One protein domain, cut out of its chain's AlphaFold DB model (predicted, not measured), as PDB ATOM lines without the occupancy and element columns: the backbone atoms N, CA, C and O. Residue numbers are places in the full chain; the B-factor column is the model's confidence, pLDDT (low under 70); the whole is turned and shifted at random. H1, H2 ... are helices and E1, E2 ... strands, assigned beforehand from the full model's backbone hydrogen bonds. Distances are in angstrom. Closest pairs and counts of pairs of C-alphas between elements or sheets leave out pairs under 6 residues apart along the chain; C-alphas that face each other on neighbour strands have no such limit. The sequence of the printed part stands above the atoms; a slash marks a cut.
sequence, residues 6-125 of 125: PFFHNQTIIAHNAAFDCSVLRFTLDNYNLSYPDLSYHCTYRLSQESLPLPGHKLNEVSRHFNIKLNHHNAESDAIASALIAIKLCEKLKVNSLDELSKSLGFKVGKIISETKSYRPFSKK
ATOM      1  N   PRO A   6     191.450 153.915 177.460       96.38
ATOM      2  CA  PRO A   6     191.896 152.644 176.878       96.38
ATOM      3  C   PRO A   6     192.363 152.735 175.416       96.38
ATOM      4  O   PRO A   6     193.211 151.952 175.002       96.38
ATOM      5  N   PHE A   7     191.864 153.709 174.647       95.69
ATOM      6  CA  PHE A   7     192.294 153.959 173.265       95.69
ATOM      7  C   PHE A   7     193.607 154.749 173.168       95.69
ATOM      8  O   PHE A   7     194.165 154.881 172.084       95.69
ATOM      9  N   PHE A   8     194.111 155.271 174.290       96.50
ATOM     10  CA  PHE A   8     195.368 156.017 174.355       96.50
ATOM     11  C   PHE A   8     196.446 155.283 175.156       96.50
ATOM     12  O   PHE A   8     197.610 155.318 174.782       96.50
ATOM     13  N   HIS A   9     196.090 154.643 176.270       97.56
ATOM     14  CA  HIS A   9     197.061 154.043 177.183       97.56
ATOM     15  C   HIS A   9     197.708 152.783 176.589       97.56
ATOM     16  O   HIS A   9     197.018 151.861 176.167       97.56
ATOM     17  N   ASN A  10     199.041 152.755 176.600       97.44
ATOM     18  CA  ASN A  10     199.917 151.786 175.943       97.44
ATOM     19  C   ASN A  10     199.679 151.657 174.433       97.44
ATOM     20  O   ASN A  10     199.920 150.596 173.862       97.44
ATOM     21  N   GLN A  11     199.227 152.738 173.789       97.44
ATOM     22  CA  GLN A  11     198.990 152.776 172.349       97.44
ATOM     23  C   GLN A  11     200.000 153.658 171.613       97.44
ATOM     24  O   GLN A  11     200.617 154.562 172.184       97.44
ATOM     25  N   THR A  12     200.113 153.407 170.309       97.00
ATOM     26  CA  THR A  12     200.822 154.273 169.363       97.00
ATOM     27  C   THR A  12     199.812 155.136 168.616       97.00
ATOM     28  O   THR A  12     198.933 154.618 167.931       97.00
ATOM     29  N   ILE A  13     199.962 156.456 168.707       97.38
ATOM     30  CA  ILE A  13     199.085 157.431 168.051       97.38
ATOM     31  C   ILE A  13     199.762 158.029 166.816       97.38
ATOM     32  O   ILE A  13     200.967 158.283 166.787       97.38
ATOM     33  N   ILE A  14     198.975 158.301 165.781       97.81
ATOM     34  CA  ILE A  14     199.418 159.003 164.579       97.81
ATOM     35  C   ILE A  14     198.533 160.226 164.404       97.81
ATOM     36  O   ILE A  14     197.313 160.111 164.435       97.81
ATOM     37  N   ALA A  15     199.145 161.382 164.174       98.19
ATOM     38  CA  ALA A  15     198.416 162.586 163.808       98.19
ATOM     39  C   ALA A  15     199.244 163.466 162.869       98.19
ATOM     40  O   ALA A  15     200.479 163.374 162.794       98.19
ATOM     41  N   HIS A  16     198.554 164.338 162.145       98.25
ATOM     42  CA  HIS A  16     199.185 165.347 161.317       98.25
ATOM     43  C   HIS A  16     199.386 166.622 162.131       98.25
ATOM     44  O   HIS A  16     198.426 167.229 162.581       98.25
ATOM     45  N   ASN A  17     200.645 167.022 162.326       97.50
ATOM     46  CA  ASN A  17     201.028 168.033 163.316       97.50
ATOM     47  C   ASN A  17     200.726 167.612 164.774       97.50
ATOM     48  O   ASN A  17     200.328 168.424 165.606       97.50
ATOM     49  N   ALA A  18     201.014 166.346 165.099       97.62
ATOM     50  CA  ALA A  18     200.685 165.685 166.369       97.62
ATOM     51  C   ALA A  18     201.079 166.432 167.660       97.62
ATOM     52  O   ALA A  18     200.502 166.189 168.716       97.62
ATOM     53  N   ALA A  19     202.066 167.333 167.614       96.94
ATOM     54  CA  ALA A  19     202.429 168.147 168.775       96.94
ATOM     55  C   ALA A  19     201.258 169.016 169.271       96.94
ATOM     56  O   ALA A  19     201.156 169.257 170.475       96.94
ATOM     57  N   PHE A  20     200.385 169.457 168.359       96.81
ATOM     58  CA  PHE A  20     199.169 170.192 168.686       96.81
ATOM     59  C   PHE A  20     198.142 169.293 169.387       96.81
ATOM     60  O   PHE A  20     197.737 169.597 170.504       96.81
ATOM     61  N   ASP A  21     197.787 168.142 168.810       96.38
ATOM     62  CA  ASP A  21     196.818 167.222 169.424       96.38
ATOM     63  C   ASP A  21     197.279 166.744 170.807       96.38
ATOM     64  O   ASP A  21     196.516 166.735 171.776       96.38
ATOM     65  N   CYS A  22     198.569 166.411 170.934       97.19
ATOM     66  CA  CYS A  22     199.155 166.021 172.211       97.19
ATOM     67  C   CYS A  22     199.159 167.163 173.236       97.19
ATOM     68  O   CYS A  22     199.074 166.885 174.431       97.19
ATOM     69  N   SER A  23     199.284 168.432 172.824       97.06
ATOM     70  CA  SER A  23     199.218 169.554 173.769       97.06
ATOM     71  C   SER A  23     197.794 169.774 174.271       97.06
ATOM     72  O   SER A  23     197.607 169.888 175.482       97.06
ATOM     73  N   VAL A  24     196.798 169.726 173.380       97.12
ATOM     74  CA  VAL A  24     195.377 169.829 173.739       97.12
ATOM     75  C   VAL A  24     194.982 168.707 174.694       97.12
ATOM     76  O   VAL A  24     194.383 168.982 175.733       97.12
ATOM     77  N   LEU A  25     195.371 167.458 174.401       96.81
ATOM     78  CA  LEU A  25     195.127 166.323 175.292       96.81
ATOM     79  C   LEU A  25     195.726 166.569 176.681       96.81
ATOM     80  O   LEU A  25     195.008 166.497 177.673       96.81
ATOM     81  N   ARG A  26     197.023 166.890 176.765       97.12
ATOM     82  CA  ARG A  26     197.710 167.099 178.050       97.12
ATOM     83  C   ARG A  26     197.095 168.228 178.868       97.12
ATOM     84  O   ARG A  26     196.767 168.009 180.027       97.12
ATOM     85  N   PHE A  27     196.875 169.394 178.263       97.62
ATOM     86  CA  PHE A  27     196.298 170.537 178.972       97.62
ATOM     87  C   PHE A  27     194.850 170.295 179.390       97.62
ATOM     88  O   PHE A  27     194.449 170.719 180.470       97.62
ATOM     89  N   THR A  28     194.076 169.558 178.589       97.62
ATOM     90  CA  THR A  28     192.737 169.121 178.999       97.62
ATOM     91  C   THR A  28     192.828 168.209 180.221       97.62
ATOM     92  O   THR A  28     192.104 168.408 181.193       97.62
ATOM     93  N   LEU A  29     193.738 167.233 180.219       96.62
ATOM     94  CA  LEU A  29     193.923 166.340 181.362       96.62
ATOM     95  C   LEU A  29     194.383 167.100 182.612       96.62
ATOM     96  O   LEU A  29     193.850 166.839 183.686       96.62
ATOM     97  N   ASP A  30     195.288 168.070 182.479       96.75
ATOM     98  CA  ASP A  30     195.722 168.921 183.593       96.75
ATOM     99  C   ASP A  30     194.567 169.756 184.155       96.75
ATOM    100  O   ASP A  30     194.336 169.751 185.362       96.75
ATOM    101  N   ASN A  31     193.796 170.420 183.286       98.12
ATOM    102  CA  ASN A  31     192.687 171.290 183.682       98.12
ATOM    103  C   ASN A  31     191.611 170.546 184.488       98.12
ATOM    104  O   ASN A  31     191.020 171.103 185.407       98.12
ATOM    105  N   TYR A  32     191.365 169.282 184.145       97.00
ATOM    106  CA  TYR A  32     190.405 168.428 184.848       97.00
ATOM    107  C   TYR A  32     191.057 167.511 185.894       97.00
ATOM    108  O   TYR A  32     190.388 166.635 186.440       97.00
ATOM    109  N   ASN A  33     192.349 167.699 186.176       95.56
ATOM    110  CA  ASN A  33     193.126 166.920 187.138       95.56
ATOM    111  C   ASN A  33     193.048 165.392 186.903       95.56
ATOM    112  O   ASN A  33     192.945 164.588 187.831       95.56
ATOM    113  N   LEU A  34     193.072 164.987 185.631       95.69
ATOM    114  CA  LEU A  34     192.954 163.608 185.166       95.69
ATOM    115  C   LEU A  34     194.330 162.965 184.948       95.69
ATOM    116  O   LEU A  34     195.309 163.617 184.585       95.69
ATOM    117  N   SER A  35     194.406 161.641 185.112       94.25
ATOM    118  CA  SER A  35     195.645 160.891 184.875       94.25
ATOM    119  C   SER A  35     196.030 160.891 183.394       94.25
ATOM    120  O   SER A  35     195.186 160.562 182.549       94.25
ATOM    121  N   TYR A  36     197.309 161.108 183.106       96.62
ATOM    122  CA  TYR A  36     197.873 160.948 181.768       96.62
ATOM    123  C   TYR A  36     197.823 159.477 181.308       96.62
ATOM    124  O   TYR A  36     197.868 158.568 182.145       96.62
ATOM    125  N   PRO A  37     197.693 159.209 179.996       97.00
ATOM    126  CA  PRO A  37     197.997 157.899 179.433       97.00
ATOM    127  C   PRO A  37     199.516 157.729 179.268       97.00
ATOM    128  O   PRO A  37     200.258 158.709 179.245       97.00
ATOM    129  N   ASP A  38     199.958 156.487 179.093       98.00
ATOM    130  CA  ASP A  38     201.273 156.199 178.520       98.00
ATOM    131  C   ASP A  38     201.046 156.003 177.034       98.00
ATOM    132  O   ASP A  38     200.214 155.183 176.666       98.00
ATOM    133  N   LEU A  39     201.709 156.771 176.180       97.81
ATOM    134  CA  LEU A  39     201.585 156.587 174.736       97.81
ATOM    135  C   LEU A  39     202.851 156.999 174.008       97.81
ATOM    136  O   LEU A  39     203.616 157.856 174.465       97.81
ATOM    137  N   SER A  40     203.052 156.397 172.845       98.19
ATOM    138  CA  SER A  40     203.978 156.869 171.820       98.19
ATOM    139  C   SER A  40     203.195 157.550 170.708       98.19
ATOM    140  O   SER A  40     202.014 157.275 170.497       98.19
ATOM    141  N   TYR A  41     203.841 158.455 169.977       98.31
ATOM    142  CA  TYR A  41     203.202 159.046 168.812       98.31
ATOM    143  C   TYR A  41     204.170 159.441 167.698       98.31
ATOM    144  O   TYR A  41     205.348 159.747 167.926       98.31
ATOM    145  N   HIS A  42     203.624 159.473 166.483       98.62
ATOM    146  CA  HIS A  42     204.307 159.848 165.248       98.62
ATOM    147  C   HIS A  42     203.592 161.020 164.575       98.62
ATOM    148  O   HIS A  42     202.369 161.149 164.641       98.62
ATOM    149  N   CYS A  43     204.364 161.880 163.909       98.62
ATOM    150  CA  CYS A  43     203.847 163.088 163.274       98.62
ATOM    151  C   CYS A  43     203.999 163.015 161.754       98.62
ATOM    152  O   CYS A  43     205.099 163.188 161.225       98.62
ATOM    153  N   THR A  44     202.894 162.815 161.040       98.62
ATOM    154  CA  THR A  44     202.918 162.667 159.575       98.62
ATOM    155  C   THR A  44     203.274 163.960 158.863       98.62
ATOM    156  O   THR A  44     203.881 163.898 157.803       98.62
ATOM    157  N   TYR A  45     203.000 165.124 159.463       98.62
ATOM    158  CA  TYR A  45     203.486 166.416 158.967       98.62
ATOM    159  C   TYR A  45     205.016 166.426 158.865       98.62
ATOM    160  O   TYR A  45     205.569 166.607 157.787       98.62
ATOM    161  N   ARG A  46     205.706 166.130 159.974       98.44
ATOM    162  CA  ARG A  46     207.177 166.129 160.041       98.44
ATOM    163  C   ARG A  46     207.791 165.051 159.151       98.44
ATOM    164  O   ARG A  46     208.781 165.310 158.478       98.44
ATOM    165  N   LEU A  47     207.185 163.863 159.123       98.50
ATOM    166  CA  LEU A  47     207.618 162.776 158.245       98.50
ATOM    167  C   LEU A  47     207.463 163.159 156.765       98.50
ATOM    168  O   LEU A  47     208.359 162.896 155.970       98.50
ATOM    169  N   SER A  48     206.363 163.821 156.403       98.50
ATOM    170  CA  SER A  48     206.120 164.293 155.035       98.50
ATOM    171  C   SER A  48     207.107 165.386 154.632       98.50
ATOM    172  O   SER A  48     207.633 165.322 153.526       98.50
ATOM    173  N   GLN A  49     207.405 166.339 155.528       98.19
ATOM    174  CA  GLN A  49     208.409 167.388 155.291       98.19
ATOM    175  C   GLN A  49     209.774 166.809 154.907       98.19
ATOM    176  O   GLN A  49     210.448 167.349 154.038       98.19
ATOM    177  N   GLU A  50     210.167 165.704 155.541       97.94
ATOM    178  CA  GLU A  50     211.469 165.078 155.311       97.94
ATOM    179  C   GLU A  50     211.509 164.198 154.051       97.94
ATOM    180  O   GLU A  50     212.568 164.001 153.464       97.94
ATOM    181  N   SER A  51     210.375 163.624 153.644       97.00
ATOM    182  CA  SER A  51     210.341 162.528 152.659       97.00
ATOM    183  C   SER A  51     209.647 162.864 151.339       97.00
ATOM    184  O   SER A  51     209.739 162.082 150.386       97.00
ATOM    185  N   LEU A  52     208.949 164.002 151.259       97.75
ATOM    186  CA  LEU A  52     208.189 164.408 150.078       97.75
ATOM    187  C   LEU A  52     208.679 165.757 149.535       97.75
ATOM    188  O   LEU A  52     208.680 166.740 150.281       97.75
ATOM    189  N   PRO A  53     208.999 165.849 148.230       96.25
ATOM    190  CA  PRO A  53     209.389 167.098 147.582       96.25
ATOM    191  C   PRO A  53     208.149 167.950 147.250       96.25
ATOM    192  O   PRO A  53     207.825 168.174 146.087       96.25
ATOM    193  N   LEU A  54     207.410 168.373 148.278       97.19
ATOM    194  CA  LEU A  54     206.231 169.234 148.147       97.19
ATOM    195  C   LEU A  54     206.556 170.667 148.593       97.19
ATOM    196  O   LEU A  54     207.329 170.843 149.534       97.19
ATOM    197  N   PRO A  55     205.947 171.694 147.966       93.38
ATOM    198  CA  PRO A  55     206.120 173.088 148.387       93.38
ATOM    199  C   PRO A  55     205.482 173.372 149.755       93.38
ATOM    200  O   PRO A  55     205.887 174.302 150.448       93.38
ATOM    201  N   GLY A  56     204.491 172.567 150.139       96.19
ATOM    202  CA  GLY A  56     203.815 172.617 151.422       96.19
ATOM    203  C   GLY A  56     203.369 171.224 151.848       96.19
ATOM    204  O   GLY A  56     203.110 170.342 151.023       96.19
ATOM    205  N   HIS A  57     203.310 171.016 153.160       98.19
ATOM    206  CA  HIS A  57     203.019 169.712 153.756       98.19
ATOM    207  C   HIS A  57     201.781 169.741 154.636       98.19
ATOM    208  O   HIS A  57     201.633 168.857 155.471       98.19
ATOM    209  N   LYS A  58     200.888 170.727 154.471       97.56
ATOM    210  CA  LYS A  58     199.598 170.720 155.172       97.56
ATOM    211  C   LYS A  58     198.820 169.449 154.824       97.56
ATOM    212  O   LYS A  58     199.004 168.867 153.752       97.56
ATOM    213  N   LEU A  59     197.912 169.040 155.707       97.69
ATOM    214  CA  LEU A  59     197.193 167.772 155.575       97.69
ATOM    215  C   LEU A  59     196.502 167.623 154.212       97.69
ATOM    216  O   LEU A  59     196.605 166.571 153.584       97.69
ATOM    217  N   ASN A  60     195.854 168.680 153.722       96.75
ATOM    218  CA  ASN A  60     195.204 168.708 152.410       96.75
ATOM    219  C   ASN A  60     196.195 168.584 151.239       96.75
ATOM    220  O   ASN A  60     195.888 167.931 150.243       96.75
ATOM    221  N   GLU A  61     197.386 169.171 151.346       97.88
ATOM    222  CA  GLU A  61     198.426 169.095 150.316       97.88
ATOM    223  C   GLU A  61     199.004 167.684 150.209       97.88
ATOM    224  O   GLU A  61     199.076 167.131 149.111       97.88
ATOM    225  N   VAL A  62     199.343 167.074 151.348       98.44
ATOM    226  CA  VAL A  62     199.874 165.705 151.392       98.44
ATOM    227  C   VAL A  62     198.798 164.684 151.010       98.44
ATOM    228  O   VAL A  62     199.075 163.756 150.254       98.44
ATOM    229  N   SER A  63     197.553 164.876 151.460       98.06
ATOM    230  CA  SER A  63     196.433 164.007 151.072       98.06
ATOM    231  C   SER A  63     196.209 164.042 149.562       98.06
ATOM    232  O   SER A  63     196.120 162.993 148.931       98.06
ATOM    233  N   ARG A  64     196.214 165.238 148.957       97.75
ATOM    234  CA  ARG A  64     196.114 165.404 147.500       97.75
ATOM    235  C   ARG A  64     197.271 164.728 146.764       97.75
ATOM    236  O   ARG A  64     197.023 164.075 145.760       97.75
ATOM    237  N   HIS A  65     198.505 164.838 147.265       98.06
ATOM    238  CA  HIS A  65     199.663 164.166 146.664       98.06
ATOM    239  C   HIS A  65     199.480 162.642 146.572       98.06
ATOM    240  O   HIS A  65     199.839 162.040 145.565       98.06
ATOM    241  N   PHE A  66     198.887 162.026 147.596       98.25
ATOM    242  CA  PHE A  66     198.630 160.586 147.637       98.25
ATOM    243  C   PHE A  66     197.242 160.166 147.133       98.25
ATOM    244  O   PHE A  66     196.894 158.992 147.253       98.25
ATOM    245  N   ASN A  67     196.447 161.086 146.576       97.81
ATOM    246  CA  ASN A  67     195.049 160.850 146.189       97.81
ATOM    247  C   ASN A  67     194.170 160.309 147.340       97.81
ATOM    248  O   ASN A  67     193.279 159.486 147.135       97.81
ATOM    249  N   ILE A  68     194.416 160.774 148.566       97.88
ATOM    250  CA  ILE A  68     193.622 160.450 149.755       97.88
ATOM    251  C   ILE A  68     192.436 161.413 149.837       97.88
ATOM    252  O   ILE A  68     192.605 162.635 149.812       97.88
ATOM    253  N   LYS A  69     191.224 160.863 149.963       94.81
ATOM    254  CA  LYS A  69     190.008 161.655 150.168       94.81
ATOM    255  C   LYS A  69     190.066 162.337 151.536       94.81
ATOM    256  O   LYS A  69     190.238 161.669 152.550       94.81
ATOM    257  N   LEU A  70     189.868 163.652 151.550       95.19
ATOM    258  CA  LEU A  70     189.849 164.460 152.762       95.19
ATOM    259  C   LEU A  70     188.581 165.314 152.785       95.19
ATOM    260  O   LEU A  70     188.401 166.172 151.921       95.19
ATOM    261  N   ASN A  71     187.715 165.087 153.772       91.56
ATOM    262  CA  ASN A  71     186.674 166.041 154.133       91.56
ATOM    263  C   ASN A  71     187.249 166.982 155.192       91.56
ATOM    264  O   ASN A  71     187.249 166.668 156.382       91.56
ATOM    265  N   HIS A  72     187.830 168.087 154.737       68.88
ATOM    266  CA  HIS A  72     188.648 168.935 155.594       68.88
ATOM    267  C   HIS A  72     187.824 169.528 156.751       68.88
ATOM    268  O   HIS A  72     186.701 169.977 156.531       68.88
ATOM    269  N   HIS A  73     188.396 169.532 157.964       75.31
ATOM    270  CA  HIS A  73     187.770 169.957 159.232       75.31
ATOM    271  C   HIS A  73     186.788 168.966 159.866       75.31
ATOM    272  O   HIS A  73     186.169 169.271 160.886       75.31
ATOM    273  N   ASN A  74     186.675 167.758 159.319       92.88
ATOM    274  CA  ASN A  74     186.073 166.645 160.031       92.88
ATOM    275  C   ASN A  74     187.179 165.853 160.752       92.88
ATOM    276  O   ASN A  74     188.060 165.290 160.104       92.88
ATOM    277  N   ALA A  75     187.127 165.799 162.086       92.44
ATOM    278  CA  ALA A  75     188.185 165.198 162.905       92.44
ATOM    279  C   ALA A  75     188.446 163.714 162.582       92.44
ATOM    280  O   ALA A  75     189.594 163.273 162.579       92.44
ATOM    281  N   GLU A  76     187.397 162.951 162.266       95.38
ATOM    282  CA  GLU A  76     187.524 161.559 161.833       95.38
ATOM    283  C   GLU A  76     188.223 161.471 160.469       95.38
ATOM    284  O   GLU A  76     189.177 160.709 160.309       95.38
ATOM    285  N   SER A  77     187.815 162.296 159.500       96.88
ATOM    286  CA  SER A  77     188.464 162.355 158.188       96.88
ATOM    287  C   SER A  77     189.937 162.752 158.290       96.88
ATOM    288  O   SER A  77     190.755 162.196 157.557       96.88
ATOM    289  N   ASP A  78     190.284 163.690 159.173       96.19
ATOM    290  CA  ASP A  78     191.663 164.139 159.372       96.19
ATOM    291  C   ASP A  78     192.522 163.034 160.027       96.19
ATOM    292  O   ASP A  78     193.678 162.819 159.636       96.19
ATOM    293  N   ALA A  79     191.949 162.277 160.970       96.56
ATOM    294  CA  ALA A  79     192.596 161.123 161.595       96.56
ATOM    295  C   ALA A  79     192.833 159.982 160.589       96.56
ATOM    296  O   ALA A  79     193.951 159.465 160.491       96.56
ATOM    297  N   ILE A  80     191.822 159.635 159.784       97.94
ATOM    298  CA  ILE A  80     191.937 158.620 158.725       97.94
ATOM    299  C   ILE A  80     192.992 159.039 157.697       97.94
ATOM    300  O   ILE A  80     193.867 158.244 157.352       97.94
ATOM    301  N   ALA A  81     192.962 160.292 157.235       98.31
ATOM    302  CA  ALA A  81     193.947 160.795 156.286       98.31
ATOM    303  C   ALA A  81     195.370 160.747 156.860       98.31
ATOM    304  O   ALA A  81     196.296 160.322 156.172       98.31
ATOM    305  N   SER A  82     195.546 161.096 158.136       98.38
ATOM    306  CA  SER A  82     196.834 160.969 158.826       98.38
ATOM    307  C   SER A  82     197.338 159.523 158.830       98.38
ATOM    308  O   SER A  82     198.493 159.278 158.477       98.38
ATOM    309  N   ALA A  83     196.486 158.556 159.171       98.25
ATOM    310  CA  ALA A  83     196.854 157.140 159.158       98.25
ATOM    311  C   ALA A  83     197.237 156.657 157.747       98.25
ATOM    312  O   ALA A  83     198.284 156.034 157.567       98.25
ATOM    313  N   LEU A  84     196.441 157.007 156.732       98.62
ATOM    314  CA  LEU A  84     196.716 156.656 155.337       98.62
ATOM    315  C   LEU A  84     198.027 157.271 154.831       98.62
ATOM    316  O   LEU A  84     198.800 156.583 154.168       98.62
ATOM    317  N   ILE A  85     198.322 158.525 155.183       98.75
ATOM    318  CA  ILE A  85     199.610 159.158 154.862       98.75
ATOM    319  C   ILE A  85     200.761 158.358 155.473       98.75
ATOM    320  O   ILE A  85     201.734 158.082 154.778       98.75
ATOM    321  N   ALA A  86     200.665 157.952 156.743       98.62
ATOM    322  CA  ALA A  86     201.716 157.155 157.375       98.62
ATOM    323  C   ALA A  86     201.957 155.828 156.634       98.62
ATOM    324  O   ALA A  86     203.107 155.487 156.363       98.62
ATOM    325  N   ILE A  87     200.885 155.134 156.234       98.56
ATOM    326  CA  ILE A  87     200.966 153.904 155.430       98.56
ATOM    327  C   ILE A  87     201.655 154.180 154.087       98.56
ATOM    328  O   ILE A  87     202.594 153.473 153.724       98.56
ATOM    329  N   LYS A  88     201.269 155.248 153.377       98.69
ATOM    330  CA  LYS A  88     201.894 155.635 152.100       98.69
ATOM    331  C   LYS A  88     203.370 155.988 152.231       98.69
ATOM    332  O   LYS A  88     204.157 155.675 151.339       98.69
ATOM    333  N   LEU A  89     203.767 156.596 153.343       98.56
ATOM    334  CA  LEU A  89     205.173 156.858 153.633       98.56
ATOM    335  C   LEU A  89     205.951 155.566 153.920       98.56
ATOM    336  O   LEU A  89     207.067 155.423 153.417       98.56
ATOM    337  N   CYS A  90     205.362 154.613 154.651       98.56
ATOM    338  CA  CYS A  90     205.957 153.289 154.848       98.56
ATOM    339  C   CYS A  90     206.160 152.553 153.515       98.56
ATOM    340  O   CYS A  90     207.267 152.091 153.239       98.56
ATOM    341  N   GLU A  91     205.132 152.515 152.658       98.31
ATOM    342  CA  GLU A  91     205.201 151.926 151.311       98.31
ATOM    343  C   GLU A  91     206.314 152.575 150.471       98.31
ATOM    344  O   GLU A  91     207.153 151.881 149.894       98.31
ATOM    345  N   LYS A  92     206.364 153.916 150.436       97.81
ATOM    346  CA  LYS A  92     207.351 154.687 149.661       97.81
ATOM    347  C   LYS A  92     208.790 154.385 150.084       97.81
ATOM    348  O   LYS A  92     209.666 154.294 149.225       97.81
ATOM    349  N   LEU A  93     209.037 154.263 151.389       97.56
ATOM    350  CA  LEU A  93     210.372 154.028 151.948       97.56
ATOM    351  C   LEU A  93     210.688 152.544 152.178       97.56
ATOM    352  O   LEU A  93     211.787 152.232 152.627       97.56
ATOM    353  N   LYS A  94     209.762 151.640 151.829       98.06
ATOM    354  CA  LYS A  94     209.900 150.182 151.971       98.06
ATOM    355  C   LYS A  94     210.242 149.751 153.405       98.06
ATOM    356  O   LYS A  94     211.104 148.902 153.615       98.06
ATOM    357  N   VAL A  95     209.566 150.352 154.381       98.12
ATOM    358  CA  VAL A  95     209.688 150.026 155.813       98.12
ATOM    359  C   VAL A  95     208.401 149.386 156.322       98.12
ATOM    360  O   VAL A  95     207.319 149.676 155.811       98.12
ATOM    361  N   ASN A  96     208.504 148.538 157.345       96.25
ATOM    362  CA  ASN A  96     207.384 147.703 157.796       96.25
ATOM    363  C   ASN A  96     206.738 148.190 159.101       96.25
ATOM    364  O   ASN A  96     205.774 147.594 159.578       96.25
ATOM    365  N   SER A  97     207.247 149.272 159.699       97.31
ATOM    366  CA  SER A  97     206.695 149.848 160.929       97.31
ATOM    367  C   SER A  97     206.884 151.366 161.010       97.31
ATOM    368  O   SER A  97     207.757 151.947 160.364       97.31
ATOM    369  N   LEU A  98     206.079 152.025 161.852       97.25
ATOM    370  CA  LEU A  98     206.189 153.467 162.120       97.25
ATOM    371  C   LEU A  98     207.508 153.841 162.814       97.25
ATOM    372  O   LEU A  98     208.041 154.938 162.608       97.25
ATOM    373  N   ASP A  99     208.037 152.927 163.626       96.88
ATOM    374  CA  ASP A  99     209.322 153.084 164.302       96.88
ATOM    375  C   ASP A  99     210.475 153.042 163.299       96.88
ATOM    376  O   ASP A  99     211.347 153.914 163.335       96.88
ATOM    377  N   GLU A 100     210.454 152.091 162.359       97.81
ATOM    378  CA  GLU A 100     211.403 152.047 161.242       97.81
ATOM    379  C   GLU A 100     211.293 153.291 160.363       97.81
ATOM    380  O   GLU A 100     212.313 153.915 160.068       97.81
ATOM    381  N   LEU A 101     210.069 153.707 160.017       98.12
ATOM    382  CA  LEU A 101     209.816 154.936 159.264       98.12
ATOM    383  C   LEU A 101     210.458 156.143 159.952       98.12
ATOM    384  O   LEU A 101     211.271 156.852 159.358       98.12
ATOM    385  N   SER A 102     210.164 156.341 161.235       98.00
ATOM    386  CA  SER A 102     210.695 157.472 161.998       98.00
ATOM    387  C   SER A 102     212.213 157.402 162.130       98.00
ATOM    388  O   SER A 102     212.892 158.413 161.968       98.00
ATOM    389  N   LYS A 103     212.767 156.211 162.381       97.19
ATOM    390  CA  LYS A 103     214.212 155.999 162.507       97.19
ATOM    391  C   LYS A 103     214.942 156.260 161.190       97.19
ATOM    392  O   LYS A 103     215.977 156.920 161.230       97.19
ATOM    393  N   SER A 104     214.412 155.778 160.064       97.44
ATOM    394  CA  SER A 104     214.999 155.949 158.726       97.44
ATOM    395  C   SER A 104     215.081 157.421 158.316       97.44
ATOM    396  O   SER A 104     216.071 157.847 157.733       97.44
ATOM    397  N   LEU A 105     214.097 158.223 158.731       97.44
ATOM    398  CA  LEU A 105     214.053 159.670 158.515       97.44
ATOM    399  C   LEU A 105     214.753 160.474 159.627       97.44
ATOM    400  O   LEU A 105     214.703 161.704 159.646       97.44
ATOM    401  N   GLY A 106     215.430 159.809 160.567       97.62
ATOM    402  CA  GLY A 106     216.224 160.463 161.607       97.62
ATOM    403  C   GLY A 106     215.408 161.138 162.712       97.62
ATOM    404  O   GLY A 106     215.890 162.088 163.319       97.62
ATOM    405  N   PHE A 107     214.192 160.676 163.000       98.38
ATOM    406  CA  PHE A 107     213.357 161.191 164.087       98.38
ATOM    407  C   PHE A 107     213.429 160.328 165.359       98.38
ATOM    408  O   PHE A 107     213.675 159.118 165.326       98.38
ATOM    409  N   LYS A 108     213.204 160.967 166.510       97.94
ATOM    410  CA  LYS A 108     212.905 160.333 167.800       97.94
ATOM    411  C   LYS A 108     211.388 160.285 167.983       97.94
ATOM    412  O   LYS A 108     210.715 161.301 167.825       97.94
ATOM    413  N   VAL A 109     210.865 159.115 168.355       97.81
ATOM    414  CA  VAL A 109     209.430 158.909 168.611       97.81
ATOM    415  C   VAL A 109     208.987 159.715 169.835       97.81
ATOM    416  O   VAL A 109     209.646 159.677 170.890       97.81
ATOM    417  N   GLY A 110     207.880 160.443 169.680       97.94
ATOM    418  CA  GLY A 110     207.290 161.256 170.734       97.94
ATOM    419  C   GLY A 110     206.639 160.382 171.802       97.94
ATOM    420  O   GLY A 110     206.222 159.260 171.514       97.94
ATOM    421  N   LYS A 111     206.595 160.861 173.047       98.00
ATOM    422  CA  LYS A 111     206.024 160.118 174.178       98.00
ATOM    423  C   LYS A 111     205.255 161.021 175.136       98.00
ATOM    424  O   LYS A 111     205.664 162.157 175.377       98.00
ATOM    425  N   ILE A 112     204.194 160.478 175.720       97.81
ATOM    426  CA  ILE A 112     203.575 160.970 176.955       97.81
ATOM    427  C   ILE A 112     203.727 159.847 177.980       97.81
ATOM    428  O   ILE A 112     203.442 158.696 177.656       97.81
ATOM    429  N   ILE A 113     204.232 160.175 179.169       96.50
ATOM    430  CA  ILE A 113     204.522 159.202 180.228       96.50
ATOM    431  C   ILE A 113     203.658 159.535 181.439       96.50
ATOM    432  O   ILE A 113     203.724 160.653 181.958       96.50
ATOM    433  N   SER A 114     202.853 158.572 181.882       92.81
ATOM    434  CA  SER A 114     201.859 158.770 182.934       92.81
ATOM    435  C   SER A 114     202.501 158.978 184.305       92.81
ATOM    436  O   SER A 114     202.161 159.940 184.993       92.81
ATOM    437  N   GLU A 115     203.481 158.139 184.654       88.12
ATOM    438  CA  GLU A 115     204.157 158.109 185.959       88.12
ATOM    439  C   GLU A 115     204.798 159.454 186.324       88.12
ATOM    440  O   GLU A 115     204.682 159.930 187.450       88.12
ATOM    441  N   THR A 116     205.437 160.100 185.349       90.50
ATOM    442  CA  THR A 116     206.177 161.358 185.540       90.50
ATOM    443  C   THR A 116     205.430 162.583 185.017       90.50
ATOM    444  O   THR A 116     205.970 163.687 185.070       90.50
ATOM    445  N   LYS A 117     204.223 162.403 184.454       88.94
ATOM    446  CA  LYS A 117     203.501 163.419 183.661       88.94
ATOM    447  C   LYS A 117     204.385 164.105 182.605       88.94
ATOM    448  O   LYS A 117     204.198 165.277 182.279       88.94
ATOM    449  N   SER A 118     205.377 163.394 182.071       91.88
ATOM    450  CA  SER A 118     206.353 163.986 181.158       91.88
ATOM    451  C   SER A 118     205.896 163.911 179.701       91.88
ATOM    452  O   SER A 118     205.192 162.990 179.277       91.88
ATOM    453  N   TYR A 119     206.309 164.911 178.922       96.06
ATOM    454  CA  TYR A 119     206.065 165.012 177.488       96.06
ATOM    455  C   TYR A 119     207.395 165.092 176.750       96.06
ATOM    456  O   TYR A 119     208.200 165.992 176.992       96.06
ATOM    457  N   ARG A 120     207.609 164.169 175.815       97.00
ATOM    458  CA  ARG A 120     208.754 164.182 174.911       97.00
ATOM    459  C   ARG A 120     208.267 164.418 173.485       97.00
ATOM    460  O   ARG A 120     207.545 163.563 172.966       97.00
ATOM    461  N   PRO A 121     208.675 165.515 172.829       97.06
ATOM    462  CA  PRO A 121     208.216 165.814 171.485       97.06
ATOM    463  C   PRO A 121     208.754 164.811 170.458       97.06
ATOM    464  O   PRO A 121     209.872 164.309 170.588       97.06
ATOM    465  N   PHE A 122     207.982 164.577 169.398       98.06
ATOM    466  CA  PHE A 122     208.490 163.974 168.166       98.06
ATOM    467  C   PHE A 122     209.449 164.960 167.476       98.06
ATOM    468  O   PHE A 122     209.022 166.018 167.008       98.06
ATOM    469  N   SER A 123     210.746 164.649 167.433       96.88
ATOM    470  CA  SER A 123     211.796 165.600 167.032       96.88
ATOM    471  C   SER A 123     212.902 164.954 166.194       96.88
ATOM    472  O   SER A 123     213.069 163.734 166.210       96.88
ATOM    473  N   LYS A 124     213.646 165.766 165.427       94.56
ATOM    474  CA  LYS A 124     214.847 165.297 164.713       94.56
ATOM    475  C   LYS A 124     215.909 164.862 165.730       94.56
ATOM    476  O   LYS A 124     215.989 165.434 166.821       94.56
ATOM    477  N   LYS A 125     216.653 163.812 165.385       85.19
ATOM    478  CA  LYS A 125     217.808 163.338 166.148       85.19
ATOM    479  C   LYS A 125     218.958 164.322 166.099       85.19
ATOM    480  O   LYS A 125     219.123 164.963 165.040       85.19
TER     481      LYS A 125
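Overview. This is residues 6 to 125 of the 125 residues of the protein "DNA polymerase III subunit epsilon" of Bacteroidetes bacterium (UniProt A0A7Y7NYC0). A small twisted sheet of four strands has H1 along one face and H5 slantwise over the other, while the long helix H4 passes by the ends of E1 and E2 that lead toward the helices. H2 and H3 pack on H4 beyond the sheet, which leaves a strand-rich part with H1 and a helical part round H4. The printed part has 120 residues, with five named helices and four named strands in the order E1 H1 E2 H2 H3 H4 H5 E3 E4. The sheet is mixed, in the order E1 E2 E3 E4, and the class is mixed, helices and strands. The whole is compact, with a radius of gyration of the C-alphas of 14.5 A and spans of 41 by 31 by 24 A.

Arrangement. In the sheet, E1, residues 11 to 15, is parallel to E2, residues 39 to 43, with N 42 and O 13 2.9 A apart. E3, residues 110 to 113, is antiparallel to E2, with N 41 and O 110 2.9 A apart. E4, residues 118 to 120, forms a hairpin with E3, with N 120 and O 111 2.8 A apart. H1, residues 18 to 31, is over E2 and E3 at a height over the sheet of 9.7 A and runs along the strands. E1, H1 and E2 make a strand-helix-strand unit, two parallel neighbour strands with a helix between, and its crossover is right-handed. H5, residues 98 to 104, is over E2 on the opposite face from H1, at a height over the sheet of 10.2 A. With H4, residues 75 to 93, and H5 on one face and H1 on the other, there are three layers. The C-alphas of Ala 15 and Ser 82, the closest of E1 and H4, are 5.5 A apart. H4 is the hub. Its residues 82 to 89 touch H2, residues 44 to 51, at a shallow tilt of 25 degrees; the closest C-alphas, of Thr 44 and Ala 86, are 6.1 A apart. Its residues 78 to 85 touch H3, residues 59 to 65, at a steep tilt of 44 degrees; the closest C-alphas, of Ser 63 and Ala 81, are 6.6 A apart. Its residues 86 to 93 touch H5 at a steep tilt of 46 degrees; the closest C-alphas, of Cys 90 and Leu 101, are 6.1 A apart. H1 and H4 are apart. In H1, H2, H3, H4 and H5 every O i to N i+4 pair is within hydrogen-bond range.

Along the chain. E1 begins at C-alpha 11, (198.990, 152.776, 172.349), and is 13.0 A long; E2 is 13.4 A and E3 10.1 A. H4, 27.1 A long, begins at C-alpha 75, (188.185, 165.198, 162.905); H1 is 19.9 A. E4 ends at C-alpha 120, (208.754, 164.182, 174.911).

Size, cuts and confidence. The two C-alphas farthest apart, of Asn 33 and Pro 53, are 42.8 A apart. The printed part has no cut, and no link is long. Residue 72 is under 70 in pLDDT; the mean of the printed part is 96.5.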